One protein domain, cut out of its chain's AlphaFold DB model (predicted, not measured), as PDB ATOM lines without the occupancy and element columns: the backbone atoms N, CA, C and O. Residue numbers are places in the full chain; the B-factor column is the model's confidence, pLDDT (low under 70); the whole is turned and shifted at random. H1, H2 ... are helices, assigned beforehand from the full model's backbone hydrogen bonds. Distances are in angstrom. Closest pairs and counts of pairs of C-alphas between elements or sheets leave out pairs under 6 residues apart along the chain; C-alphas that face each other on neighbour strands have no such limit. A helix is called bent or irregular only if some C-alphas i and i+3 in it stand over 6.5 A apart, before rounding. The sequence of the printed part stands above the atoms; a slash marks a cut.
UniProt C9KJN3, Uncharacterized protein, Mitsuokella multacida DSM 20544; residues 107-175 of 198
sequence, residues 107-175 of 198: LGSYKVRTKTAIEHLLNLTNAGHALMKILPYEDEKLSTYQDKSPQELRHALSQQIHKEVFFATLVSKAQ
ATOM      1  N   LEU A 107     133.113 109.846  84.224       57.84
ATOM      2  CA  LEU A 107     134.092 110.200  83.193       57.84
ATOM      3  C   LEU A 107     135.181 109.132  83.008       57.84
ATOM      4  O   LEU A 107     135.877 109.146  81.997       57.84
ATOM      5  N   GLY A 108     135.326 108.189  83.948       57.44
ATOM      6  CA  GLY A 108     136.385 107.169  83.928       57.44
ATOM      7  C   GLY A 108     136.367 106.268  82.686       57.44
ATOM      8  O   GLY A 108     137.409 105.772  82.259       57.44
ATOM      9  N   SER A 109     135.199 106.108  82.064       59.38
ATOM     10  CA  SER A 109     135.005 105.291  80.861       59.38
ATOM     11  C   SER A 109     135.408 106.019  79.574       59.38
ATOM     12  O   SER A 109     135.800 105.387  78.590       59.38
ATOM     13  N   TYR A 110     135.342 107.353  79.567       67.50
ATOM     14  CA  TYR A 110     135.642 108.182  78.404       67.50
ATOM     15  C   TYR A 110     137.127 108.552  78.408       67.50
ATOM     16  O   TYR A 110     137.551 109.526  79.023       67.50
ATOM     17  N   LYS A 111     137.947 107.766  77.703       71.88
ATOM     18  CA  LYS A 111     139.400 107.988  77.564       71.88
ATOM     19  C   LYS A 111     139.718 109.185  76.649       71.88
ATOM     20  O   LYS A 111     140.328 109.020  75.593       71.88
ATOM     21  N   VAL A 112     139.306 110.388  77.040       80.94
ATOM     22  CA  VAL A 112     139.622 111.641  76.340       80.94
ATOM     23  C   VAL A 112     141.045 112.076  76.694       80.94
ATOM     24  O   VAL A 112     141.403 112.133  77.866       80.94
ATOM     25  N   ARG A 113     141.882 112.348  75.684       83.88
ATOM     26  CA  ARG A 113     143.335 112.563  75.869       83.88
ATOM     27  C   ARG A 113     143.828 113.976  75.570       83.88
ATOM     28  O   ARG A 113     144.961 114.296  75.914       83.88
ATOM     29  N   THR A 114     143.024 114.817  74.921       90.62
ATOM     30  CA  THR A 114     143.415 116.199  74.608       90.62
ATOM     31  C   THR A 114     142.815 117.160  75.626       90.62
ATOM     32  O   THR A 114     141.660 117.009  76.021       90.62
ATOM     33  N   LYS A 115     143.587 118.177  76.030       91.56
ATOM     34  CA  LYS A 115     143.143 119.206  76.985       91.56
ATOM     35  C   LYS A 115     141.807 119.831  76.566       91.56
ATOM     36  O   LYS A 115     140.874 119.857  77.356       91.56
ATOM     37  N   THR A 116     141.696 120.244  75.305       93.75
ATOM     38  CA  THR A 116     140.484 120.875  74.759       93.75
ATOM     39  C   THR A 116     139.262 119.964  74.840       93.75
ATOM     40  O   THR A 116     138.181 120.407  75.208       93.75
ATOM     41  N   ALA A 117     139.413 118.673  74.530       89.56
ATOM     42  CA  ALA A 117     138.286 117.751  74.610       89.56
ATOM     43  C   ALA A 117     137.897 117.444  76.067       89.56
ATOM     44  O   ALA A 117     136.713 117.273  76.345       89.56
ATOM     45  N   ILE A 118     138.860 117.421  77.000       87.19
ATOM     46  CA  ILE A 118     138.580 117.310  78.442       87.19
ATOM     47  C   ILE A 118     137.781 118.531  78.920       87.19
ATOM     48  O   ILE A 118     136.773 118.367  79.603       87.19
ATOM     49  N   GLU A 119     138.186 119.740  78.527       90.75
ATOM     50  CA  GLU A 119     137.481 120.983  78.866       90.75
ATOM     51  C   GLU A 119     136.054 121.000  78.306       90.75
ATOM     52  O   GLU A 119     135.106 121.284  79.035       90.75
ATOM     53  N   HIS A 120     135.873 120.636  77.033       90.88
ATOM     54  CA  HIS A 120     134.544 120.550  76.424       90.88
ATOM     55  C   HIS A 120     133.648 119.523  77.119       90.88
ATOM     56  O   HIS A 120     132.476 119.808  77.365       90.88
ATOM     57  N   LEU A 121     134.186 118.349  77.460       87.19
ATOM     58  CA  LEU A 121     133.422 117.316  78.152       87.19
ATOM     59  C   LEU A 121     133.008 117.778  79.554       87.19
ATOM     60  O   LEU A 121     131.846 117.628  79.918       87.19
ATOM     61  N   LEU A 122     133.920 118.402  80.305       86.94
ATOM     62  CA  LEU A 122     133.614 118.967  81.619       86.94
ATOM     63  C   LEU A 122     132.517 120.040  81.531       86.94
ATOM     64  O   LEU A 122     131.573 120.025  82.319       86.94
ATOM     65  N   ASN A 123     132.606 120.939  80.548       90.50
ATOM     66  CA  ASN A 123     131.596 121.974  80.320       90.50
ATOM     67  C   ASN A 123     130.231 121.373  79.971       90.50
ATOM     68  O   ASN A 123     129.212 121.825  80.494       90.50
ATOM     69  N   LEU A 124     130.202 120.329  79.139       89.19
ATOM     70  CA  LEU A 124     128.977 119.609  78.803       89.19
ATOM     71  C   LEU A 124     128.364 118.931  80.034       89.19
ATOM     72  O   LEU A 124     127.159 119.036  80.249       89.19
ATOM     73  N   THR A 125     129.175 118.273  80.866       87.69
ATOM     74  CA  THR A 125     128.711 117.661  82.120       87.69
ATOM     75  C   THR A 125     128.125 118.710  83.063       87.69
ATOM     76  O   THR A 125     127.046 118.492  83.613       87.69
ATOM     77  N   ASN A 126     128.778 119.866  83.201       89.50
ATOM     78  CA  ASN A 126     128.292 120.964  84.035       89.50
ATOM     79  C   ASN A 126     126.965 121.534  83.519       89.50
ATOM     80  O   ASN A 126     126.035 121.723  84.305       89.50
ATOM     81  N   ALA A 127     126.853 121.762  82.207       91.31
ATOM     82  CA  ALA A 127     125.615 122.218  81.582       91.31
ATOM     83  C   ALA A 127     124.488 121.190  81.760       91.31
ATOM     84  O   ALA A 127     123.391 121.548  82.181       91.31
ATOM     85  N   GLY A 128     124.772 119.906  81.524       90.50
ATOM     86  CA  GLY A 128     123.818 118.818  81.728       90.50
ATOM     87  C   GLY A 128     123.334 118.733  83.175       90.50
ATOM     88  O   GLY A 128     122.134 118.655  83.416       90.50
ATOM     89  N   HIS A 129     124.244 118.817  84.147       91.62
ATOM     90  CA  HIS A 129     123.890 118.824  85.565       91.62
ATOM     91  C   HIS A 129     123.029 120.041  85.943       91.62
ATOM     92  O   HIS A 129     122.033 119.895  86.651       91.62
ATOM     93  N   ALA A 130     123.382 121.239  85.465       91.44
ATOM     94  CA  ALA A 130     122.604 122.453  85.711       91.44
ATOM     95  C   ALA A 130     121.191 122.355  85.116       91.44
ATOM     96  O   ALA A 130     120.218 122.666  85.799       91.44
ATOM     97  N   LEU A 131     121.070 121.852  83.884       92.25
ATOM     98  CA  LEU A 131     119.781 121.613  83.240       92.25
ATOM     99  C   LEU A 131     118.922 120.650  84.058       92.25
ATOM    100  O   LEU A 131     117.764 120.955  84.307       92.25
ATOM    101  N   MET A 132     119.485 119.544  84.555       92.19
ATOM    102  CA  MET A 132     118.728 118.606  85.394       92.19
ATOM    103  C   MET A 132     118.217 119.225  86.702       92.19
ATOM    104  O   MET A 132     117.224 118.753  87.242       92.19
ATOM    105  N   LYS A 133     118.867 120.277  87.215       91.50
ATOM    106  CA  LYS A 133     118.380 121.015  88.390       91.50
ATOM    107  C   LYS A 133     117.289 122.022  88.060       91.50
ATOM    108  O   LYS A 133     116.413 122.236  88.884       91.50
ATOM    109  N   ILE A 134     117.370 122.668  86.900       93.00
ATOM    110  CA  ILE A 134     116.468 123.768  86.531       93.00
ATOM    111  C   ILE A 134     115.194 123.235  85.870       93.00
ATOM    112  O   ILE A 134     114.104 123.692  86.190       93.00
ATOM    113  N   LEU A 135     115.316 122.233  84.994       93.25
ATOM    114  CA  LEU A 135     114.215 121.685  84.197       93.25
ATOM    115  C   LEU A 135     112.956 121.325  85.007       93.25
ATOM    116  O   LEU A 135     111.871 121.685  84.556       93.25
ATOM    117  N   PRO A 136     113.044 120.681  86.189       95.00
ATOM    118  CA  PRO A 136     111.861 120.381  86.998       95.00
ATOM    119  C   PRO A 136     111.038 121.597  87.420       95.00
ATOM    120  O   PRO A 136     109.844 121.467  87.678       95.00
ATOM    121  N   TYR A 137     111.674 122.762  87.538       92.06
ATOM    122  CA  TYR A 137     111.013 124.003  87.930       92.06
ATOM    123  C   TYR A 137     110.396 124.743  86.738       92.06
ATOM    124  O   TYR A 137     109.471 125.522  86.936       92.06
ATOM    125  N   GLU A 138     110.876 124.475  85.522       92.88
ATOM    126  CA  GLU A 138     110.398 125.114  84.291       92.88
ATOM    127  C   GLU A 138     109.305 124.297  83.581       92.88
ATOM    128  O   GLU A 138     108.394 124.873  82.991       92.88
ATOM    129  N   ASP A 139     109.370 122.961  83.632       92.06
ATOM    130  CA  ASP A 139     108.400 122.073  82.979       92.06
ATOM    131  C   ASP A 139     107.534 121.335  84.008       92.06
ATOM    132  O   ASP A 139     108.013 120.520  84.801       92.06
ATOM    133  N   GLU A 140     106.222 121.564  83.942       92.62
ATOM    134  CA  GLU A 140     105.227 120.926  84.805       92.62
ATOM    135  C   GLU A 140     105.262 119.391  84.714       92.62
ATOM    136  O   GLU A 140     105.056 118.706  85.718       92.62
ATOM    137  N   LYS A 141     105.621 118.822  83.553       91.19
ATOM    138  CA  LYS A 141     105.767 117.365  83.374       91.19
ATOM    139  C   LYS A 141     106.893 116.778  84.220       91.19
ATOM    140  O   LYS A 141     106.875 115.589  84.535       91.19
ATOM    141  N   LEU A 142     107.876 117.603  84.573       91.88
ATOM    142  CA  LEU A 142     109.033 117.234  85.381       91.88
ATOM    143  C   LEU A 142     108.913 117.725  86.829       91.88
ATOM    144  O   LEU A 142     109.821 117.473  87.620       91.88
ATOM    145  N   SER A 143     107.789 118.339  87.212       92.25
ATOM    146  CA  SER A 143     107.543 118.870  88.564       92.25
ATOM    147  C   SER A 143     107.755 117.840  89.680       92.25
ATOM    148  O   SER A 143     108.214 118.176  90.769       92.25
ATOM    149  N   THR A 144     107.530 116.554  89.392       94.00
ATOM    150  CA  THR A 144     107.783 115.439  90.325       94.00
ATOM    151  C   THR A 144     109.259 115.325  90.750       94.00
ATOM    152  O   THR A 144     109.565 114.612  91.708       94.00
ATOM    153  N   TYR A 145     110.176 116.010  90.059       93.06
ATOM    154  CA  TYR A 145     111.619 115.996  90.306       93.06
ATOM    155  C   TYR A 145     112.184 117.287  90.919       93.06
ATOM    156  O   TYR A 145     113.398 117.363  91.078       93.06
ATOM    157  N   GLN A 146     111.360 118.275  91.293       88.75
ATOM    158  CA  GLN A 146     111.835 119.582  91.790       88.75
ATOM    159  C   GLN A 146     112.785 119.473  92.990       88.75
ATOM    160  O   GLN A 146     113.855 120.068  92.971       88.75
ATOM    161  N   ASP A 147     112.472 118.630  93.972       86.69
ATOM    162  CA  ASP A 147     113.318 118.440  95.162       86.69
ATOM    163  C   ASP A 147     114.102 117.117  95.144       86.69
ATOM    164  O   ASP A 147     114.597 116.652  96.175       86.69
ATOM    165  N   LYS A 148     114.193 116.478  93.974       89.69
ATOM    166  CA  LYS A 148     114.899 115.204  93.799       89.69
ATOM    167  C   LYS A 148     116.336 115.421  93.348       89.69
ATOM    168  O   LYS A 148     116.722 116.494  92.884       89.69
ATOM    169  N   SER A 149     117.151 114.375  93.475       88.44
ATOM    170  CA  SER A 149     118.530 114.441  93.003       88.44
ATOM    171  C   SER A 149     118.581 114.588  91.468       88.44
ATOM    172  O   SER A 149     117.809 113.938  90.754       88.44
ATOM    173  N   PRO A 150     119.520 115.378  90.910       89.62
ATOM    174  CA  PRO A 150     119.726 115.468  89.459       89.62
ATOM    175  C   PRO A 150     119.977 114.106  88.795       89.62
ATOM    176  O   PRO A 150     119.675 113.902  87.619       89.62
ATOM    177  N   GLN A 151     120.541 113.164  89.550       88.50
ATOM    178  CA  GLN A 151     120.814 111.796  89.134       88.50
ATOM    179  C   GLN A 151     119.525 111.002  88.894       88.50
ATOM    180  O   GLN A 151     119.471 110.240  87.928       88.50
ATOM    181  N   GLU A 152     118.488 111.188  89.714       91.06
ATOM    182  CA  GLU A 152     117.185 110.540  89.518       91.06
ATOM    183  C   GLU A 152     116.515 111.010  88.230       91.06
ATOM    184  O   GLU A 152     116.077 110.181  87.430       91.06
ATOM    185  N   LEU A 153     116.492 112.324  87.988       92.12
ATOM    186  CA  LEU A 153     115.940 112.864  86.748       92.12
ATOM    187  C   LEU A 153     116.734 112.371  85.532       92.12
ATOM    188  O   LEU A 153     116.145 111.893  84.562       92.12
ATOM    189  N   ARG A 154     118.072 112.415  85.600       90.50
ATOM    190  CA  ARG A 154     118.944 111.874  84.547       90.50
ATOM    191  C   ARG A 154     118.626 110.408  84.260       90.50
ATOM    192  O   ARG A 154     118.589 110.009  83.097       90.50
ATOM    193  N   HIS A 155     118.412 109.603  85.298       90.50
ATOM    194  CA  HIS A 155     118.081 108.192  85.151       90.50
ATOM    195  C   HIS A 155     116.725 107.993  84.467       90.50
ATOM    196  O   HIS A 155     116.645 107.248  83.491       90.50
ATOM    197  N   ALA A 156     115.686 108.698  84.920       92.25
ATOM    198  CA  ALA A 156     114.354 108.631  84.323       92.25
ATOM    199  C   ALA A 156     114.368 109.038  82.840       92.25
ATOM    200  O   ALA A 156     113.830 108.322  81.994       92.25
ATOM    201  N   LEU A 157     115.054 110.135  82.505       90.75
ATOM    202  CA  LEU A 157     115.226 110.571  81.118       90.75
ATOM    203  C   LEU A 157     116.004 109.544  80.292       90.75
ATOM    204  O   LEU A 157     115.605 109.223  79.177       90.75
ATOM    205  N   SER A 158     117.080 108.972  80.838       90.19
ATOM    206  CA  SER A 158     117.848 107.929  80.151       90.19
ATOM    207  C   SER A 158     116.994 106.699  79.838       90.19
ATOM    208  O   SER A 158     117.118 106.147  78.747       90.19
ATOM    209  N   GLN A 159     116.111 106.285  80.750       92.31
ATOM    210  CA  GLN A 159     115.181 105.183  80.498       92.31
ATOM    211  C   GLN A 159     114.191 105.512  79.374       92.31
ATOM    212  O   GLN A 159     113.953 104.668  78.509       92.31
ATOM    213  N   GLN A 160     113.639 106.730  79.357       92.06
ATOM    214  CA  GLN A 160     112.724 107.168  78.299       92.06
ATOM    215  C   GLN A 160     113.419 107.206  76.935       92.06
ATOM    216  O   GLN A 160     112.915 106.616  75.983       92.06
ATOM    217  N   ILE A 161     114.621 107.784  76.863       91.88
ATOM    218  CA  ILE A 161     115.426 107.820  75.634       91.88
ATOM    219  C   ILE A 161     115.736 106.399  75.152       91.88
ATOM    220  O   ILE A 161     115.557 106.096  73.975       91.88
ATOM    221  N   HIS A 162     116.162 105.497  76.042       92.44
ATOM    222  CA  HIS A 162     116.427 104.106  75.663       92.44
ATOM    223  C   HIS A 162     115.180 103.406  75.119       92.44
ATOM    224  O   HIS A 162     115.273 102.680  74.130       92.44
ATOM    225  N   LYS A 163     114.014 103.648  75.727       92.88
ATOM    226  CA  LYS A 163     112.734 103.112  75.258       92.88
ATOM    227  C   LYS A 163     112.399 103.627  73.855       92.88
ATOM    228  O   LYS A 163     112.065 102.829  72.982       92.88
ATOM    229  N   GLU A 164     112.528 104.928  73.616       93.44
ATOM    230  CA  GLU A 164     112.262 105.535  72.306       93.44
ATOM    231  C   GLU A 164     113.224 105.034  71.226       93.44
ATOM    232  O   GLU A 164     112.782 104.620  70.155       93.44
ATOM    233  N   VAL A 165     114.528 104.988  71.518       93.44
ATOM    234  CA  VAL A 165     115.548 104.464  70.596       93.44
ATOM    235  C   VAL A 165     115.280 102.998  70.262       93.44
ATOM    236  O   VAL A 165     115.383 102.605  69.097       93.44
ATOM    237  N   PHE A 166     114.905 102.188  71.256       91.94
ATOM    238  CA  PHE A 166     114.535 100.794  71.041       91.94
ATOM    239  C   PHE A 166     113.349 100.675  70.079       91.94
ATOM    240  O   PHE A 166     113.453  99.969  69.075       91.94
ATOM    241  N   PHE A 167     112.255 101.402  70.328       88.62
ATOM    242  CA  PHE A 167     111.077 101.352  69.462       88.62
ATOM    243  C   PHE A 167     111.354 101.884  68.056       88.62
ATOM    244  O   PHE A 167     110.957 101.247  67.083       88.62
ATOM    245  N   ALA A 168     112.081 102.994  67.922       89.12
ATOM    246  CA  ALA A 168     112.469 103.531  66.620       89.12
ATOM    247  C   ALA A 168     113.304 102.516  65.820       89.12
ATOM    248  O   ALA A 168     113.049 102.277  64.636       89.12
ATOM    249  N   THR A 169     114.259 101.857  66.481       88.88
ATOM    250  CA  THR A 169     115.091 100.815  65.868       88.88
ATOM    251  C   THR A 169     114.253  99.604  65.464       88.88
ATOM    252  O   THR A 169     114.395  99.100  64.350       88.88
ATOM    253  N   LEU A 170     113.353  99.149  66.339       85.50
ATOM    254  CA  LEU A 170     112.454  98.029  66.082       85.50
ATOM    255  C   LEU A 170     111.554  98.294  64.869       85.50
ATOM    256  O   LEU A 170     111.471  97.451  63.978       85.50
ATOM    257  N   VAL A 171     110.930  99.474  64.799       84.69
ATOM    258  CA  VAL A 171     110.075  99.882  63.672       84.69
ATOM    259  C   VAL A 171     110.880  99.938  62.374       84.69
ATOM    260  O   VAL A 171     110.458  99.373  61.366       84.69
ATOM    261  N   SER A 172     112.073 100.537  62.401       85.75
ATOM    262  CA  SER A 172     112.964 100.591  61.235       85.75
ATOM    263  C   SER A 172     113.363  99.193  60.738       85.75
ATOM    264  O   SER A 172     113.350  98.916  59.533       85.75
ATOM    265  N   LYS A 173     113.665  98.265  61.655       83.94
ATOM    266  CA  LYS A 173     113.971  96.867  61.318       83.94
ATOM    267  C   LYS A 173     112.755  96.116  60.785       83.94
ATOM    268  O   LYS A 173     112.897  95.357  59.831       83.94
ATOM    269  N   ALA A 174     111.569  96.358  61.338       80.56
ATOM    270  CA  ALA A 174     110.329  95.780  60.832       80.56
ATOM    271  C   ALA A 174     110.070  96.213  59.380       80.56
ATOM    272  O   ALA A 174     109.836  95.364  58.524       80.56
ATOM    273  N   GLN A 175     110.193  97.512  59.091       79.25
ATOM    274  CA  GLN A 175     109.941  98.090  57.765       79.25
ATOM    275  C   GLN A 175     110.948  97.641  56.699       79.25
ATOM    276  O   GLN A 175     110.570  97.425  55.554       79.25
TER     277      GLN A 175
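AT A GLANCE: This is residues 107 to 175 of the 198 residues of an uncharacterized protein of Mitsuokella multacida DSM 20544 (UniProt C9KJN3). Two long helices, H1 and H3, meet near the last residues of H1 and the first residues of H3 and open as a wide V, with the short helix H2 at the corner. The far arm of the V, residues 158 to 175 of H3, sticks out free. The printed part has 69 residues with three named helices, in the order H1, H2, H3, and no named strand; its class is all helix. It is loose, with a radius of gyration of the C-alphas of 15.8 A, and flat, spanning 43 by 34 by 17 A.

IN THESE COORDINATES: After residues 107 to 114, H1 holds residues 115 to 138, 34.1 A from first to last C-alpha, and begins with C-alpha 115 at (143.143, 119.206, 76.985). It has a kink of 29 degrees near residue 132 and is only just irregular: C-alphas 133 and 136 are 6.7 A apart. H2, residues 140 to 145, is irregular, with C-alphas 141 and 144 7.5 A apart. H3, residues 150 to 175, is 37.4 A long and ends with C-alpha 175 at (109.941, 98.090, 57.765).

HOW THE PARTS SIT: H1 and H2 touch only at the corner by their link; their closest C-alphas, those of Pro 136 and Leu 142, are 4.5 A apart. H1, with residues 129 to 133 alone, touches residues 150 to 154 of H3, about perpendicular at 81 degrees; the closest C-alphas, those of Met 132 and Pro 150, are 5.2 A apart. H2 and H3 are close but not clearly touching: their closest C-alphas, those of Tyr 145 and Leu 153, are 6.4 A apart. In H3 every O i to N i+4 pair is within hydrogen-bond range; in H1 18 of 20 are, and in H2 0 of 2, beside 2 of 3 O i to N i+3 pairs.

THE WHOLE: The C-alphas farthest apart, those of Lys 115 and Gln 175, are 43.8 A apart. The printed part has no cut, and the links H1 to H2 and H2 to H3 are tight. The mean pLDDT of the printed part is 88.0, and residues 107 to 110 are under 70.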